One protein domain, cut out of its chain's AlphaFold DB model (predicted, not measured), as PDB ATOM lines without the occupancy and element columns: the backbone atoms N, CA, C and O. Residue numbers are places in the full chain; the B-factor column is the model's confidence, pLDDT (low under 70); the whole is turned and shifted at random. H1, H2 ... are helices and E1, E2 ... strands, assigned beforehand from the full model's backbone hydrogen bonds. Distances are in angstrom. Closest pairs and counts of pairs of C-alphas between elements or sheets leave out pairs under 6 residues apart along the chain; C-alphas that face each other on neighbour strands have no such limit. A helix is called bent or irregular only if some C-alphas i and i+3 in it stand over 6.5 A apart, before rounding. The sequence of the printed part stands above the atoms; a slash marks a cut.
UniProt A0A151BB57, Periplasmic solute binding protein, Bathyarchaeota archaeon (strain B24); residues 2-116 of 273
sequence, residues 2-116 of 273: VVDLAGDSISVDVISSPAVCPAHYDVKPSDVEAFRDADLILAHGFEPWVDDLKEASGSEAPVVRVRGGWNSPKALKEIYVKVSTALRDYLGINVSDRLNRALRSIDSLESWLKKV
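AT A GLANCE: This is residues 2 to 116 of the 273 residues of the protein "Periplasmic solute binding protein" of Bathyarchaeota archaeon (strain B24) (UniProt A0A151BB57). A very small parallel sheet, E1 beside E2, lies between two helical parts: a long helical hairpin of H4 and H5 towards one end of the length, and two short crossed helices, H2 and H3, at the other. The short helix H1 packs on residues 98 to 102 of H5, and a stretch with no named element, residues 10 to 28, leads from H1 across to H2. The printed part has 115 residues with five named helices and two named strands, in the order H1, H2, E1, H3, E2, H4, H5, and the class is mostly helix. It is compact, with a radius of gyration of the C-alphas of 15.4 A, and only just elongated, spanning 48 by 32 by 20 A.

IN THESE COORDINATES: The strands are E1, residues 41 to 43, which begins at C-alpha 41 (-38.339, -17.981, 7.595), and E2, residues 63 to 65. H4, residues 73 to 91, is 26.3 A long, and H5, residues 96 to 116, is 30.0 A long and ends at C-alpha 116 (-33.874, -52.493, 19.076). H3 is residues 50 to 57, 10.5 A, and H2 is residues 29 to 37, 12.9 A. H1, residues 2 to 9, 10.4 A, begins at C-alpha 2 (-43.293, -27.757, 10.381) and is irregular: C-alphas 5 and 8 are 9.6 A apart.

HOW THE PARTS SIT: E1 and E2 are parallel neighbours at 25 degrees, with N 64 and O 41 at 2.8 A and N 43 and O 64 at 3.1 A, within hydrogen-bond range. E1, H3, E2 form a strand-helix-strand unit, two parallel neighbour strands with a helix between them in the chain, and its crossover is right-handed. The closest C-alphas of E2 and H4, Val 64 and Ala 86, are 7.1 A apart; E1 and H4 are near each other, with 5 pairs of C-alphas within 10 A. H4 and H5, a helical hairpin, touch at a shallow tilt of 12 degrees, opposite ways, closest at the C-alphas of Pro 73 and Glu 110, 5.8 A. H1 touches H5, closest at the C-alphas of Leu 5 and Arg 98, 5.2 A; H1 and H4 are close but not clearly touching, closest at the C-alphas of Val 2 and Val 83, 6.8 A. H2 and H3 touch, about perpendicular at 85 degrees, closest at the C-alphas of Val 32 and Ser 57, 4.9 A. Among the pairs apart are H3 and H4, and H2 and H5. In H2, H3, H4 and H5 every O i to N i+4 pair is within hydrogen-bond range; in H1 2 of 4 are.

THE WHOLE: The two C-alphas farthest apart are those of Gly 58 and Lys 115, 49.8 A. The printed part has no cut. The link from H1 to H2, 19 residues, is long. The mean pLDDT of the printed part is 95.4, and no printed residue is under 70.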
ATOM      1  N   VAL A   2     -42.282 -28.794  10.656       95.06
ATOM      2  CA  VAL A   2     -43.293 -27.757  10.381       95.06
ATOM      3  C   VAL A   2     -44.586 -28.388   9.846       95.06
ATOM      4  O   VAL A   2     -45.641 -28.206  10.442       95.06
ATOM      5  N   VAL A   3     -44.481 -29.236   8.816       93.88
ATOM      6  CA  VAL A   3     -45.617 -29.993   8.255       93.88
ATOM      7  C   VAL A   3     -46.286 -30.904   9.296       93.88
ATOM      8  O   VAL A   3     -47.509 -30.969   9.351       93.88
ATOM      9  N   ASP A   4     -45.522 -31.552  10.181       93.81
ATOM     10  CA  ASP A   4     -46.087 -32.397  11.248       93.81
ATOM     11  C   ASP A   4     -46.976 -31.582  12.214       93.81
ATOM     12  O   ASP A   4     -48.003 -32.066  12.700       93.81
ATOM     13  N   LEU A   5     -46.592 -30.327  12.478       96.56
ATOM     14  CA  LEU A   5     -47.257 -29.432  13.426       96.56
ATOM     15  C   LEU A   5     -48.406 -28.624  12.819       96.56
ATOM     16  O   LEU A   5     -49.452 -28.502  13.451       96.56
ATOM     17  N   ALA A   6     -48.228 -28.078  11.622       94.44
ATOM     18  CA  ALA A   6     -49.202 -27.193  10.989       94.44
ATOM     19  C   ALA A   6     -50.067 -27.919   9.940       94.44
ATOM     20  O   ALA A   6     -51.252 -27.628   9.798       94.44
ATOM     21  N   GLY A   7     -49.535 -28.950   9.277       91.00
ATOM     22  CA  GLY A   7     -50.208 -29.611   8.154       91.00
ATOM     23  C   GLY A   7     -50.643 -28.601   7.094       91.00
ATOM     24  O   GLY A   7     -49.904 -27.670   6.798       91.00
ATOM     25  N   ASP A   8     -51.871 -28.752   6.599       90.25
ATOM     26  CA  ASP A   8     -52.420 -27.937   5.506       90.25
ATOM     27  C   ASP A   8     -52.835 -26.514   5.925       90.25
ATOM     28  O   ASP A   8     -53.410 -25.780   5.126       90.25
ATOM     29  N   SER A   9     -52.590 -26.102   7.177       90.69
ATOM     30  CA  SER A   9     -52.898 -24.733   7.616       90.69
ATOM     31  C   SER A   9     -51.906 -23.693   7.092       90.69
ATOM     32  O   SER A   9     -52.117 -22.505   7.314       90.69
ATOM     33  N   ILE A  10     -50.806 -24.130   6.474       93.94
ATOM     34  CA  ILE A  10     -49.762 -23.283   5.893       93.94
ATOM     35  C   ILE A  10     -49.236 -23.922   4.602       93.94
ATOM     36  O   ILE A  10     -49.283 -25.143   4.446       93.94
ATOM     37  N   SER A  11     -48.664 -23.103   3.722       94.81
ATOM     38  CA  SER A  11     -47.734 -23.588   2.699       94.81
ATOM     39  C   SER A  11     -46.334 -23.712   3.306       94.81
ATOM     40  O   SER A  11     -45.966 -22.923   4.178       94.81
ATOM     41  N   VAL A  12     -45.555 -24.707   2.879       95.25
ATOM     42  CA  VAL A  12     -44.166 -24.892   3.326       95.25
ATOM     43  C   VAL A  12     -43.268 -25.077   2.116       95.25
ATOM     44  O   VAL A  12     -43.307 -26.128   1.477       95.25
ATOM     45  N   ASP A  13     -42.398 -24.100   1.885       94.94
ATOM     46  CA  ASP A  13     -41.354 -24.179   0.871       94.94
ATOM     47  C   ASP A  13     -40.027 -24.621   1.493       94.94
ATOM     48  O   ASP A  13     -39.515 -24.038   2.453       94.94
ATOM     49  N   VAL A  14     -39.470 -25.708   0.956       94.25
ATOM     50  CA  VAL A  14     -38.167 -26.240   1.369       94.25
ATOM     51  C   VAL A  14     -37.108 -25.699   0.421       94.25
ATOM     52  O   VAL A  14     -37.049 -26.100  -0.736       94.25
ATOM     53  N   ILE A  15     -36.259 -24.813   0.937       95.19
ATOM     54  CA  ILE A  15     -35.243 -24.116   0.140       95.19
ATOM     55  C   ILE A  15     -34.089 -25.057  -0.216       95.19
ATOM     56  O   ILE A  15     -33.829 -25.343  -1.379       95.19
ATOM     57  N   SER A  16     -33.406 -25.601   0.792       92.81
ATOM     58  CA  SER A  16     -32.302 -26.527   0.550       92.81
ATOM     59  C   SER A  16     -32.810 -27.951   0.374       92.81
ATOM     60  O   SER A  16     -33.483 -28.496   1.252       92.81
ATOM     61  N   SER A  17     -32.451 -28.572  -0.752       90.00
ATOM     62  CA  SER A  17     -32.798 -29.969  -1.018       90.00
ATOM     63  C   SER A  17     -32.256 -30.901   0.081       90.00
ATOM     64  O   SER A  17     -31.075 -30.823   0.421       90.00
ATOM     65  N   PRO A  18     -33.057 -31.865   0.576       90.12
ATOM     66  CA  PRO A  18     -32.626 -32.818   1.604       90.12
ATOM     67  C   PRO A  18     -31.540 -33.797   1.122       90.12
ATOM     68  O   PRO A  18     -30.951 -34.527   1.927       90.12
ATOM     69  N   ALA A  19     -31.277 -33.840  -0.188       87.62
ATOM     70  CA  ALA A  19     -30.255 -34.684  -0.795       87.62
ATOM     71  C   ALA A  19     -28.831 -34.122  -0.643       87.62
ATOM     72  O   ALA A  19     -27.869 -34.871  -0.805       87.62
ATOM     73  N   VAL A  20     -28.679 -32.835  -0.322       88.19
ATOM     74  CA  VAL A  20     -27.372 -32.169  -0.242       88.19
ATOM     75  C   VAL A  20     -27.126 -31.584   1.142       88.19
ATOM     76  O   VAL A  20     -28.044 -31.368   1.929       88.19
ATOM     77  N   CYS A  21     -25.858 -31.334   1.461       87.88
ATOM     78  CA  CYS A  21     -25.508 -30.574   2.653       87.88
ATOM     79  C   CYS A  21     -25.989 -29.124   2.477       87.88
ATOM     80  O   CYS A  21     -25.552 -28.480   1.521       87.88
ATOM     81  N   PRO A  22     -26.805 -28.555   3.387       89.69
ATOM     82  CA  PRO A  22     -27.319 -27.198   3.186       89.69
ATOM     83  C   PRO A  22     -26.238 -26.110   3.182       89.69
ATOM     84  O   PRO A  22     -26.453 -25.035   2.629       89.69
ATOM     85  N   ALA A  23     -25.052 -26.389   3.740       89.00
ATOM     86  CA  ALA A  23     -23.896 -25.495   3.654       89.00
ATOM     87  C   ALA A  23     -23.291 -25.400   2.237       89.00
ATOM     88  O   ALA A  23     -22.525 -24.479   1.972       89.00
ATOM     89  N   HIS A  24     -23.625 -26.337   1.344       87.44
ATOM     90  CA  HIS A  24     -23.172 -26.399  -0.052       87.44
ATOM     91  C   HIS A  24     -24.346 -26.332  -1.041       87.44
ATOM     92  O   HIS A  24     -24.226 -26.783  -2.176       87.44
ATOM     93  N   TYR A  25     -25.509 -25.852  -0.600       91.94
ATOM     94  CA  TYR A  25     -26.660 -25.691  -1.479       91.94
ATOM     95  C   TYR A  25     -26.476 -24.470  -2.386       91.94
ATOM     96  O   TYR A  25     -26.214 -23.371  -1.896       91.94
ATOM     97  N   ASP A  26     -26.659 -24.673  -3.690       91.50
ATOM     98  CA  ASP A  26     -26.643 -23.605  -4.684       91.50
ATOM     99  C   ASP A  26     -28.012 -22.924  -4.740       91.50
ATOM    100  O   ASP A  26     -28.993 -23.505  -5.216       91.50
ATOM    101  N   VAL A  27     -28.063 -21.683  -4.255       92.88
ATOM    102  CA  VAL A  27     -29.275 -20.859  -4.266       92.88
ATOM    103  C   VAL A  27     -29.730 -20.524  -5.687       92.88
ATOM    104  O   VAL A  27     -28.918 -20.297  -6.588       92.88
ATOM    105  N   LYS A  28     -31.046 -20.470  -5.889       94.44
ATOM    106  CA  LYS A  28     -31.688 -20.265  -7.195       94.44
ATOM    107  C   LYS A  28     -32.595 -19.036  -7.184       94.44
ATOM    108  O   LYS A  28     -33.065 -18.635  -6.123       94.44
ATOM    109  N   PRO A  29     -32.936 -18.469  -8.358       94.56
ATOM    110  CA  PRO A  29     -33.897 -17.368  -8.439       94.56
ATOM    111  C   PRO A  29     -35.250 -17.671  -7.776       94.56
ATOM    112  O   PRO A  29     -35.796 -16.809  -7.098       94.56
ATOM    113  N   SER A  30     -35.744 -18.910  -7.889       95.62
ATOM    114  CA  SER A  30     -36.975 -19.351  -7.215       95.62
ATOM    115  C   SER A  30     -36.892 -19.276  -5.688       95.62
ATOM    116  O   SER A  30     -37.908 -19.096  -5.030       95.62
ATOM    117  N   ASP A  31     -35.694 -19.384  -5.107       96.62
ATOM    118  CA  ASP A  31     -35.507 -19.282  -3.655       96.62
ATOM    119  C   ASP A  31     -35.657 -17.825  -3.189       96.62
ATOM    120  O   ASP A  31     -36.155 -17.570  -2.096       96.62
ATOM    121  N   VAL A  32     -35.284 -16.858  -4.037       96.69
ATOM    122  CA  VAL A  32     -35.503 -15.424  -3.787       96.69
ATOM    123  C   VAL A  32     -36.999 -15.105  -3.780       96.69
ATOM    124  O   VAL A  32     -37.457 -14.342  -2.932       96.69
ATOM    125  N   GLU A  33     -37.760 -15.697  -4.703       96.06
ATOM    126  CA  GLU A  33     -39.225 -15.579  -4.746       96.06
ATOM    127  C   GLU A  33     -39.862 -16.207  -3.500       96.06
ATOM    128  O   GLU A  33     -40.624 -15.538  -2.810       96.06
ATOM    129  N   ALA A  34     -39.453 -17.425  -3.129       96.94
ATOM    130  CA  ALA A  34     -39.940 -18.089  -1.920       96.94
ATOM    131  C   ALA A  34     -39.669 -17.272  -0.642       96.94
ATOM    132  O   ALA A  34     -40.527 -17.180   0.229       96.94
ATOM    133  N   PHE A  35     -38.495 -16.638  -0.524       98.00
ATOM    134  CA  PHE A  35     -38.205 -15.740   0.600       98.00
ATOM    135  C   PHE A  35     -39.072 -14.478   0.582       98.00
ATOM    136  O   PHE A  35     -39.502 -14.025   1.644       98.00
ATOM    137  N   ARG A  36     -39.307 -13.896  -0.599       97.44
ATOM    138  CA  ARG A  36     -40.120 -12.684  -0.759       97.44
ATOM    139  C   ARG A  36     -41.568 -12.911  -0.329       97.44
ATOM    140  O   ARG A  36     -42.135 -12.033   0.310       97.44
ATOM    141  N   ASP A  37     -42.118 -14.075  -0.658       96.69
ATOM    142  CA  ASP A  37     -43.516 -14.423  -0.389       96.69
ATOM    143  C   ASP A  37     -43.729 -15.034   1.009       96.69
ATOM    144  O   ASP A  37     -44.866 -15.241   1.430       96.69
ATOM    145  N   ALA A  38     -42.655 -15.338   1.744       97.88
ATOM    146  CA  ALA A  38     -42.745 -15.968   3.055       97.88
ATOM    147  C   ALA A  38     -43.275 -15.015   4.140       97.88
ATOM    148  O   ALA A  38     -42.831 -13.878   4.259       97.88
ATOM    149  N   ASP A  39     -44.120 -15.535   5.034       97.75
ATOM    150  CA  ASP A  39     -44.525 -14.844   6.270       97.75
ATOM    151  C   ASP A  39     -43.568 -15.117   7.449       97.75
ATOM    152  O   ASP A  39     -43.539 -14.387   8.440       97.75
ATOM    153  N   LEU A  40     -42.790 -16.202   7.375       98.25
ATOM    154  CA  LEU A  40     -41.843 -16.641   8.401       98.25
ATOM    155  C   LEU A  40     -40.754 -17.508   7.765       98.25
ATOM    156  O   LEU A  40     -41.050 -18.496   7.096       98.25
ATOM    157  N   ILE A  41     -39.491 -17.202   8.058       98.25
ATOM    158  CA  ILE A  41     -38.339 -17.981   7.595       98.25
ATOM    159  C   ILE A  41     -37.755 -18.749   8.783       98.25
ATOM    160  O   ILE A  41     -37.315 -18.159   9.773       98.25
ATOM    161  N   LEU A  42     -37.713 -20.079   8.684       97.69
ATOM    162  CA  LEU A  42     -37.040 -20.938   9.657       97.69
ATOM    163  C   LEU A  42     -35.691 -21.392   9.100       97.69
ATOM    164  O   LEU A  42     -35.630 -21.985   8.028       97.69
ATOM    165  N   ALA A  43     -34.623 -21.167   9.859       96.75
ATOM    166  CA  ALA A  43     -33.273 -21.601   9.500       96.75
ATOM    167  C   ALA A  43     -32.609 -22.313  10.676       96.75
ATOM    168  O   ALA A  43     -32.915 -22.023  11.833       96.75
ATOM    169  N   HIS A  44     -31.664 -23.213  10.421       93.25
ATOM    170  CA  HIS A  44     -30.921 -23.845  11.506       93.25
ATOM    171  C   HIS A  44     -29.793 -22.950  12.036       93.25
ATOM    172  O   HIS A  44     -29.521 -22.909  13.237       93.25
ATOM    173  N   GLY A  45     -29.159 -22.182  11.153       90.19
ATOM    174  CA  GLY A  45     -28.071 -21.254  11.436       90.19
ATOM    175  C   GLY A  45     -26.686 -21.684  10.949       90.19
ATOM    176  O   GLY A  45     -25.728 -21.000  11.298       90.19
ATOM    177  N   PHE A  46     -26.562 -22.774  10.189       88.06
ATOM    178  CA  PHE A  46     -25.311 -23.142   9.499       88.06
ATOM    179  C   PHE A  46     -25.387 -22.921   7.983       88.06
ATOM    180  O   PHE A  46     -24.390 -23.090   7.288       88.06
ATOM    181  N   GLU A  47     -26.565 -22.567   7.476       94.12
ATOM    182  CA  GLU A  47     -26.827 -22.192   6.097       94.12
ATOM    183  C   GLU A  47     -26.217 -20.802   5.840       94.12
ATOM    184  O   GLU A  47     -26.697 -19.819   6.415       94.12
ATOM    185  N   PRO A  48     -25.156 -20.690   5.020       94.06
ATOM    186  CA  PRO A  48     -24.437 -19.427   4.844       94.06
ATOM    187  C   PRO A  48     -25.234 -18.394   4.037       94.06
ATOM    188  O   PRO A  48     -24.917 -17.217   4.076       94.06
ATOM    189  N   TRP A  49     -26.264 -18.838   3.320       95.25
ATOM    190  CA  TRP A  49     -26.991 -18.063   2.317       95.25
ATOM    191  C   TRP A  49     -28.289 -17.420   2.829       95.25
ATOM    192  O   TRP A  49     -28.946 -16.705   2.082       95.25
ATOM    193  N   VAL A  50     -28.703 -17.681   4.074       96.94
ATOM    194  CA  VAL A  50     -30.017 -17.231   4.582       96.94
ATOM    195  C   VAL A  50     -30.117 -15.710   4.658       96.94
ATOM    196  O   VAL A  50     -31.144 -15.153   4.280       96.94
ATOM    197  N   ASP A  51     -29.073 -15.044   5.152       95.75
ATOM    198  CA  ASP A  51     -29.092 -13.585   5.307       95.75
ATOM    199  C   ASP A  51     -29.018 -12.895   3.937       95.75
ATOM    200  O   ASP A  51     -29.838 -12.023   3.655       95.75
ATOM    201  N   ASP A  52     -28.138 -13.373   3.051       95.31
ATOM    202  CA  ASP A  52     -28.002 -12.864   1.681       95.31
ATOM    203  C   ASP A  52     -29.295 -13.047   0.866       95.31
ATOM    204  O   ASP A  52     -29.719 -12.135   0.158       95.31
ATOM    205  N   LEU A  53     -29.975 -14.199   0.982       96.38
ATOM    206  CA  LEU A  53     -31.272 -14.419   0.326       96.38
ATOM    207  C   LEU A  53     -32.366 -13.512   0.887       96.38
ATOM    208  O   LEU A  53     -33.201 -13.010   0.130       96.38
ATOM    209  N   LYS A  54     -32.377 -13.282   2.203       97.06
ATOM    210  CA  LYS A  54     -33.316 -12.336   2.810       97.06
ATOM    211  C   LYS A  54     -33.091 -10.920   2.282       97.06
ATOM    212  O   LYS A  54     -34.058 -10.264   1.906       97.06
ATOM    213  N   GLU A  55     -31.842 -10.473   2.211       96.94
ATOM    214  CA  GLU A  55     -31.508  -9.158   1.660       96.94
ATOM    215  C   GLU A  55     -31.904  -9.060   0.178       96.94
ATOM    216  O   GLU A  55     -32.628  -8.145  -0.212       96.94
ATOM    217  N   ALA A  56     -31.514 -10.042  -0.640       96.50
ATOM    218  CA  ALA A  56     -31.789 -10.053  -2.076       96.50
ATOM    219  C   ALA A  56     -33.289 -10.139  -2.420       96.50
ATOM    220  O   ALA A  56     -33.732  -9.603  -3.438       96.50
ATOM    221  N   SER A  57     -34.082 -10.821  -1.591       97.31
ATOM    222  CA  SER A  57     -35.534 -10.932  -1.782       97.31
ATOM    223  C   SER A  57     -36.289  -9.656  -1.413       97.31
ATOM    224  O   SER A  57     -37.374  -9.430  -1.960       97.31
ATOM    225  N   GLY A  58     -35.711  -8.816  -0.543       97.31
ATOM    226  CA  GLY A  58     -36.402  -7.693   0.089       97.31
ATOM    227  C   GLY A  58     -37.471  -8.152   1.085       97.31
ATOM    228  O   GLY A  58     -38.447  -7.441   1.303       97.31
ATOM    229  N   SER A  59     -37.336  -9.368   1.624       97.19
ATOM    230  CA  SER A  59     -38.321  -9.951   2.532       97.19
ATOM    231  C   SER A  59     -38.284  -9.282   3.903       97.19
ATOM    232  O   SER A  59     -37.247  -9.242   4.572       97.19
ATOM    233  N   GLU A  60     -39.447  -8.835   4.369       96.38
ATOM    234  CA  GLU A  60     -39.639  -8.329   5.733       96.38
ATOM    235  C   GLU A  60     -39.920  -9.460   6.739       96.38
ATOM    236  O   GLU A  60     -40.010  -9.224   7.947       96.38
ATOM    237  N   ALA A  61     -40.015 -10.709   6.269       97.62
ATOM    238  CA  ALA A  61     -40.339 -11.854   7.103       97.62
ATOM    239  C   ALA A  61     -39.311 -12.047   8.233       97.62
ATOM    240  O   ALA A  61     -38.092 -11.954   8.014       97.62
ATOM    241  N   PRO A  62     -39.746 -12.359   9.463       97.62
ATOM    242  CA  PRO A  62     -38.837 -12.695  10.547       97.62
ATOM    243  C   PRO A  62     -38.042 -13.964  10.213       97.62
ATOM    244  O   PRO A  62     -38.588 -14.958   9.737       97.62
ATOM    245  N   VAL A  63     -36.740 -13.943  10.515       98.06
ATOM    246  CA  VAL A  63     -35.869 -15.124  10.423       98.06
ATOM    247  C   VAL A  63     -35.685 -15.693  11.819       98.06
ATOM    248  O   VAL A  63     -35.019 -15.093  12.665       98.06
ATOM    249  N   VAL A  64     -36.249 -16.872  12.062       97.94
ATOM    250  CA  VAL A  64     -36.127 -17.573  13.340       97.94
ATOM    251  C   VAL A  64     -35.115 -18.699  13.203       97.94
ATOM    252  O   VAL A  64     -35.313 -19.675  12.477       97.94
ATOM    253  N   ARG A  65     -34.009 -18.576  13.944       96.69
ATOM    254  CA  ARG A  65     -32.936 -19.574  13.939       96.69
ATOM    255  C   ARG A  65     -33.208 -20.678  14.958       96.69
ATOM    256  O   ARG A  65     -32.956 -20.521  16.154       96.69
ATOM    257  N   VAL A  66     -33.686 -21.821  14.480       95.81
ATOM    258  CA  VAL A  66     -34.004 -23.003  15.284       95.81
ATOM    259  C   VAL A  66     -32.763 -23.891  15.430       95.81
ATOM    260  O   VAL A  66     -32.636 -24.935  14.800       95.81
ATOM    261  N   ARG A  67     -31.828 -23.461  16.282       93.56
ATOM    262  CA  ARG A  67     -30.552 -24.155  16.541       93.56
ATOM    263  C   ARG A  67     -30.711 -25.394  17.431       93.56
ATOM    264  O   ARG A  67     -31.501 -25.379  18.381       93.56
ATOM    265  N   GLY A  68     -29.876 -26.410  17.213       90.56
ATOM    266  CA  GLY A  68     -29.719 -27.578  18.093       90.56
ATOM    267  C   GLY A  68     -29.624 -28.904  17.334       90.56
ATOM    268  O   GLY A  68     -29.784 -28.958  16.127       90.56
ATOM    269  N   GLY A  69     -29.376 -30.012  18.031       90.12
ATOM    270  CA  GLY A  69     -29.459 -31.322  17.381       90.12
ATOM    271  C   GLY A  69     -30.907 -31.684  17.033       90.12
ATOM    272  O   GLY A  69     -31.828 -31.309  17.748       90.12
ATOM    273  N   TRP A  70     -31.113 -32.467  15.976       92.81
ATOM    274  CA  TRP A  70     -32.399 -33.133  15.700       92.81
ATOM    275  C   TRP A  70     -32.260 -34.653  15.529       92.81
ATOM    276  O   TRP A  70     -33.240 -35.364  15.318       92.81
ATOM    277  N   ASN A  71     -31.030 -35.152  15.672       89.06
ATOM    278  CA  ASN A  71     -30.631 -36.528  15.389       89.06
ATOM    279  C   ASN A  71     -30.730 -37.461  16.606       89.06
ATOM    280  O   ASN A  71     -30.169 -38.545  16.592       89.06
ATOM    281  N   SER A  72     -31.423 -37.064  17.671       92.19
ATOM    282  CA  SER A  72     -31.767 -37.949  18.791       92.19
ATOM    283  C   SER A  72     -33.179 -37.636  19.284       92.19
ATOM    284  O   SER A  72     -33.616 -36.494  19.120       92.19
ATOM    285  N   PRO A  73     -33.904 -38.587  19.905       94.94
ATOM    286  CA  PRO A  73     -35.265 -38.337  20.384       94.94
ATOM    287  C   PRO A  73     -35.361 -37.120  21.308       94.94
ATOM    288  O   PRO A  73     -36.215 -36.255  21.117       94.94
ATOM    289  N   LYS A  74     -34.429 -36.991  22.260       93.75
ATOM    290  CA  LYS A  74     -34.355 -35.835  23.160       93.75
ATOM    291  C   LYS A  74     -34.206 -34.520  22.392       93.75
ATOM    292  O   LYS A  74     -35.009 -33.612  22.582       93.75
ATOM    293  N   ALA A  75     -33.206 -34.431  21.517       94.50
ATOM    294  CA  ALA A  75     -32.921 -33.200  20.786       94.50
ATOM    295  C   ALA A  75     -34.053 -32.862  19.796       94.50
ATOM    296  O   ALA A  75     -34.457 -31.710  19.665       94.50
ATOM    297  N   LEU A  76     -34.657 -33.880  19.178       96.06
ATOM    298  CA  LEU A  76     -35.809 -33.726  18.297       96.06
ATOM    299  C   LEU A  76     -37.008 -33.101  19.026       96.06
ATOM    300  O   LEU A  76     -37.602 -32.162  18.496       96.06
ATOM    301  N   LYS A  77     -37.334 -33.553  20.247       97.25
ATOM    302  CA  LYS A  77     -38.405 -32.949  21.067       97.25
ATOM    303  C   LYS A  77     -38.161 -31.455  21.296       97.25
ATOM    304  O   LYS A  77     -39.082 -30.656  21.135       97.25
ATOM    305  N   GLU A  78     -36.924 -31.065  21.603       97.00
ATOM    306  CA  GLU A  78     -36.555 -29.655  21.796       97.00
ATOM    307  C   GLU A  78     -36.783 -28.821  20.528       97.00
ATOM    308  O   GLU A  78     -37.316 -27.713  20.607       97.00
ATOM    309  N   ILE A  79     -36.428 -29.348  19.352       96.94
ATOM    310  CA  ILE A  79     -36.665 -28.653  18.079       96.94
ATOM    311  C   ILE A  79     -38.165 -28.528  17.791       96.94
ATOM    312  O   ILE A  79     -38.611 -27.444  17.423       96.94
ATOM    313  N   TYR A  80     -38.967 -29.573  18.019       98.00
ATOM    314  CA  TYR A  80     -40.427 -29.502  17.861       98.00
ATOM    315  C   TYR A  80     -41.057 -28.405  18.727       98.00
ATOM    316  O   TYR A  80     -41.910 -27.658  18.247       98.00
ATOM    317  N   VAL A  81     -40.608 -28.263  19.977       98.06
ATOM    318  CA  VAL A  81     -41.069 -27.188  20.869       98.06
ATOM    319  C   VAL A  81     -40.667 -25.815  20.325       98.06
ATOM    320  O   VAL A  81     -41.502 -24.915  20.279       98.06
ATOM    321  N   LYS A  82     -39.425 -25.642  19.857       98.00
ATOM    322  CA  LYS A  82     -38.972 -24.367  19.269       98.00
ATOM    323  C   LYS A  82     -39.755 -23.999  18.007       98.00
ATOM    324  O   LYS A  82     -40.157 -22.847  17.871       98.00
ATOM    325  N   VAL A  83     -40.013 -24.963  17.120       97.88
ATOM    326  CA  VAL A  83     -40.832 -24.746  15.916       97.88
ATOM    327  C   VAL A  83     -42.267 -24.391  16.302       97.88
ATOM    328  O   VAL A  83     -42.813 -23.431  15.771       97.88
ATOM    329  N   SER A  84     -42.868 -25.098  17.264       98.06
ATOM    330  CA  SER A  84     -44.209 -24.768  17.763       98.06
ATOM    331  C   SER A  84     -44.289 -23.348  18.325       98.06
ATOM    332  O   SER A  84     -45.281 -22.663  18.092       98.06
ATOM    333  N   THR A  85     -43.270 -22.912  19.067       98.12
ATOM    334  CA  THR A  85     -43.184 -21.545  19.598       98.12
ATOM    335  C   THR A  85     -43.086 -20.527  18.464       98.12
ATOM    336  O   THR A  85     -43.840 -19.563  18.466       98.12
ATOM    337  N   ALA A  86     -42.243 -20.771  17.457       97.88
ATOM    338  CA  ALA A  86     -42.107 -19.877  16.307       97.88
ATOM    339  C   ALA A  86     -43.421 -19.733  15.517       97.88
ATOM    340  O   ALA A  86     -43.833 -18.621  15.203       97.88
ATOM    341  N   LEU A  87     -44.117 -20.845  15.251       97.81
ATOM    342  CA  LEU A  87     -45.411 -20.828  14.560       97.81
ATOM    343  C   LEU A  87     -46.471 -20.033  15.336       97.81
ATOM    344  O   LEU A  87     -47.239 -19.277  14.745       97.81
ATOM    345  N   ARG A  88     -46.501 -20.170  16.664       97.31
ATOM    346  CA  ARG A  88     -47.419 -19.405  17.512       97.31
ATOM    347  C   ARG A  88     -47.068 -17.919  17.521       97.31
ATOM    348  O   ARG A  88     -47.956 -17.096  17.335       97.31
ATOM    349  N   ASP A  89     -45.806 -17.586  17.768       97.81
ATOM    350  CA  ASP A  89     -45.388 -16.211  18.053       97.81
ATOM    351  C   ASP A  89     -45.386 -15.332  16.796       97.81
ATOM    352  O   ASP A  89     -45.698 -14.148  16.891       97.81
ATOM    353  N   TYR A  90     -45.080 -15.904  15.626       97.44
ATOM    354  CA  TYR A  90     -44.963 -15.142  14.379       97.44
ATOM    355  C   TYR A  90     -46.146 -15.313  13.426       97.44
ATOM    356  O   TYR A  90     -46.427 -14.392  12.669       97.44
ATOM    357  N   LEU A  91     -46.861 -16.443  13.472       96.12
ATOM    358  CA  LEU A  91     -48.020 -16.689  12.598       96.12
ATOM    359  C   LEU A  91     -49.351 -16.769  13.363       96.12
ATOM    360  O   LEU A  91     -50.406 -16.907  12.749       96.12
ATOM    361  N   GLY A  92     -49.340 -16.721  14.700       95.94
ATOM    362  CA  GLY A  92     -50.555 -16.840  15.513       95.94
ATOM    363  C   GLY A  92     -51.191 -18.237  15.498       95.94
ATOM    364  O   GLY A  92     -52.328 -18.400  15.942       95.94
ATOM    365  N   ILE A  93     -50.485 -19.258  14.998       95.25
ATOM    366  CA  ILE A  93     -51.044 -20.601  14.803       95.25
ATOM    367  C   ILE A  93     -50.849 -21.442  16.064       95.25
ATOM    368  O   ILE A  93     -49.727 -21.714  16.498       95.25
ATOM    369  N   ASN A  94     -51.951 -21.920  16.642       95.12
ATOM    370  CA  ASN A  94     -51.900 -22.841  17.772       95.12
ATOM    371  C   ASN A  94     -51.783 -24.296  17.294       95.12
ATOM    372  O   ASN A  94     -52.749 -24.886  16.814       95.12
ATOM    373  N   VAL A  95     -50.608 -24.893  17.498       96.94
ATOM    374  CA  VAL A  95     -50.307 -26.289  17.133       96.94
ATOM    375  C   VAL A  95     -50.189 -27.227  18.344       96.94
ATOM    376  O   VAL A  95     -49.670 -28.335  18.213       96.94
ATOM    377  N   SER A  96     -50.670 -26.824  19.526       96.62
ATOM    378  CA  SER A  96     -50.434 -27.533  20.800       96.62
ATOM    379  C   SER A  96     -50.868 -29.005  20.783       96.62
ATOM    380  O   SER A  96     -50.130 -29.878  21.240       96.62
ATOM    381  N   ASP A  97     -52.026 -29.318  20.197       96.56
ATOM    382  CA  ASP A  97     -52.502 -30.704  20.091       96.56
ATOM    383  C   ASP A  97     -51.623 -31.553  19.165       96.56
ATOM    384  O   ASP A  97     -51.357 -32.724  19.450       96.56
ATOM    385  N   ARG A  98     -51.151 -30.970  18.054       97.06
ATOM    386  CA  ARG A  98     -50.239 -31.642  17.115       97.06
ATOM    387  C   ARG A  98     -48.871 -31.855  17.752       97.06
ATOM    388  O   ARG A  98     -48.324 -32.948  17.641       97.06
ATOM    389  N   LEU A  99     -48.371 -30.853  18.476       98.12
ATOM    390  CA  LEU A  99     -47.140 -30.945  19.250       98.12
ATOM    391  C   LEU A  99     -47.228 -32.087  20.262       98.12
ATOM    392  O   LEU A  99     -46.374 -32.966  20.250       98.12
ATOM    393  N   ASN A 100     -48.287 -32.142  21.071       98.06
ATOM    394  CA  ASN A 100     -48.474 -33.208  22.058       98.06
ATOM    395  C   ASN A 100     -48.482 -34.607  21.421       98.06
ATOM    396  O   ASN A 100     -47.895 -35.538  21.973       98.06
ATOM    397  N   ARG A 101     -49.112 -34.769  20.250       97.12
ATOM    398  CA  ARG A 101     -49.071 -36.036  19.500       97.12
ATOM    399  C   ARG A 101     -47.670 -36.358  18.981       97.12
ATOM    400  O   ARG A 101     -47.222 -37.491  19.140       97.12
ATOM    401  N   ALA A 102     -46.973 -35.377  18.408       97.31
ATOM    402  CA  ALA A 102     -45.613 -35.551  17.911       97.31
ATOM    403  C   ALA A 102     -44.648 -35.948  19.040       97.31
ATOM    404  O   ALA A 102     -43.895 -36.906  18.889       97.31
ATOM    405  N   LEU A 103     -44.728 -35.290  20.202       98.19
ATOM    406  CA  LEU A 103     -43.903 -35.611  21.370       98.19
ATOM    407  C   LEU A 103     -44.135 -37.052  21.853       98.19
ATOM    408  O   LEU A 103     -43.171 -37.793  22.008       98.19
ATOM    409  N   ARG A 104     -45.397 -37.494  21.969       97.56
ATOM    410  CA  ARG A 104     -45.723 -38.893  22.318       97.56
ATOM    411  C   ARG A 104     -45.197 -39.901  21.294       97.56
ATOM    412  O   ARG A 104     -44.754 -40.989  21.663       97.56
ATOM    413  N   SER A 105     -45.242 -39.552  20.008       96.94
ATOM    414  CA  SER A 105     -44.661 -40.385  18.950       96.94
ATOM    415  C   SER A 105     -43.142 -40.489  19.087       96.94
ATOM    416  O   SER A 105     -42.583 -41.555  18.835       96.94
ATOM    417  N   ILE A 106     -42.469 -39.412  19.500       97.81
ATOM    418  CA  ILE A 106     -41.022 -39.417  19.744       97.81
ATOM    419  C   ILE A 106     -40.678 -40.228  21.002       97.81
ATOM    420  O   ILE A 106     -39.704 -40.971  20.975       97.81
ATOM    421  N   ASP A 107     -41.484 -40.170  22.065       98.06
ATOM    422  CA  ASP A 107     -41.289 -41.017  23.256       98.06
ATOM    423  C   ASP A 107     -41.462 -42.515  22.928       98.06
ATOM    424  O   ASP A 107     -40.720 -43.377  23.409       98.06
ATOM    425  N   SER A 108     -42.421 -42.829  22.052       97.81
ATOM    426  CA  SER A 108     -42.629 -44.192  21.551       97.81
ATOM    427  C   SER A 108     -41.442 -44.662  20.704       97.81
ATOM    428  O   SER A 108     -40.975 -45.790  20.863       97.81
ATOM    429  N   LEU A 109     -40.910 -43.783  19.846       97.56
ATOM    430  CA  LEU A 109     -39.690 -44.035  19.081       97.56
ATOM    431  C   LEU A 109     -38.490 -44.269  20.002       97.56
ATOM    432  O   LEU A 109     -37.743 -45.208  19.781       97.56
ATOM    433  N   GLU A 110     -38.299 -43.441  21.026       97.44
ATOM    434  CA  GLU A 110     -37.202 -43.571  21.992       97.44
ATOM    435  C   GLU A 110     -37.225 -44.941  22.682       97.44
ATOM    436  O   GLU A 110     -36.207 -45.631  22.747       97.44
ATOM    437  N   SER A 111     -38.415 -45.381  23.100       97.88
ATOM    438  CA  SER A 111     -38.623 -46.713  23.681       97.88
ATOM    439  C   SER A 111     -38.300 -47.833  22.686       97.88
ATOM    440  O   SER A 111     -37.662 -48.823  23.046       97.88
ATOM    441  N   TRP A 112     -38.707 -47.672  21.424       98.12
ATOM    442  CA  TRP A 112     -38.401 -48.624  20.357       98.12
ATOM    443  C   TRP A 112     -36.902 -48.683  20.039       98.12
ATOM    444  O   TRP A 112     -36.353 -49.775  19.952       98.12
ATOM    445  N   LEU A 113     -36.220 -47.537  19.935       98.06
ATOM    446  CA  LEU A 113     -34.777 -47.463  19.676       98.06
ATOM    447  C   LEU A 113     -33.980 -48.180  20.767       98.06
ATOM    448  O   LEU A 113     -33.055 -48.925  20.450       98.06
ATOM    449  N   LYS A 114     -34.368 -48.002  22.037       97.19
ATOM    450  CA  LYS A 114     -33.753 -48.719  23.159       97.19
ATOM    451  C   LYS A 114     -33.915 -50.232  23.010       97.19
ATOM    452  O   LYS A 114     -32.929 -50.958  23.065       97.19
ATOM    453  N   LYS A 115     -35.142 -50.697  22.759       98.00
ATOM    454  CA  LYS A 115     -35.432 -52.122  22.570       98.00
ATOM    455  C   LYS A 115     -34.640 -52.714  21.398       98.00
ATOM    456  O   LYS A 115     -34.037 -53.768  21.540       98.00
ATOM    457  N   VAL A 116     -34.600 -52.022  20.262       97.81
ATOM    458  CA  VAL A 116     -33.874 -52.493  19.076       97.81
ATOM    459  C   VAL A 116     -32.363 -52.510  19.300       97.81
ATOM    460  O   VAL A 116     -31.699 -53.433  18.833       97.81
TER     461      VAL A 116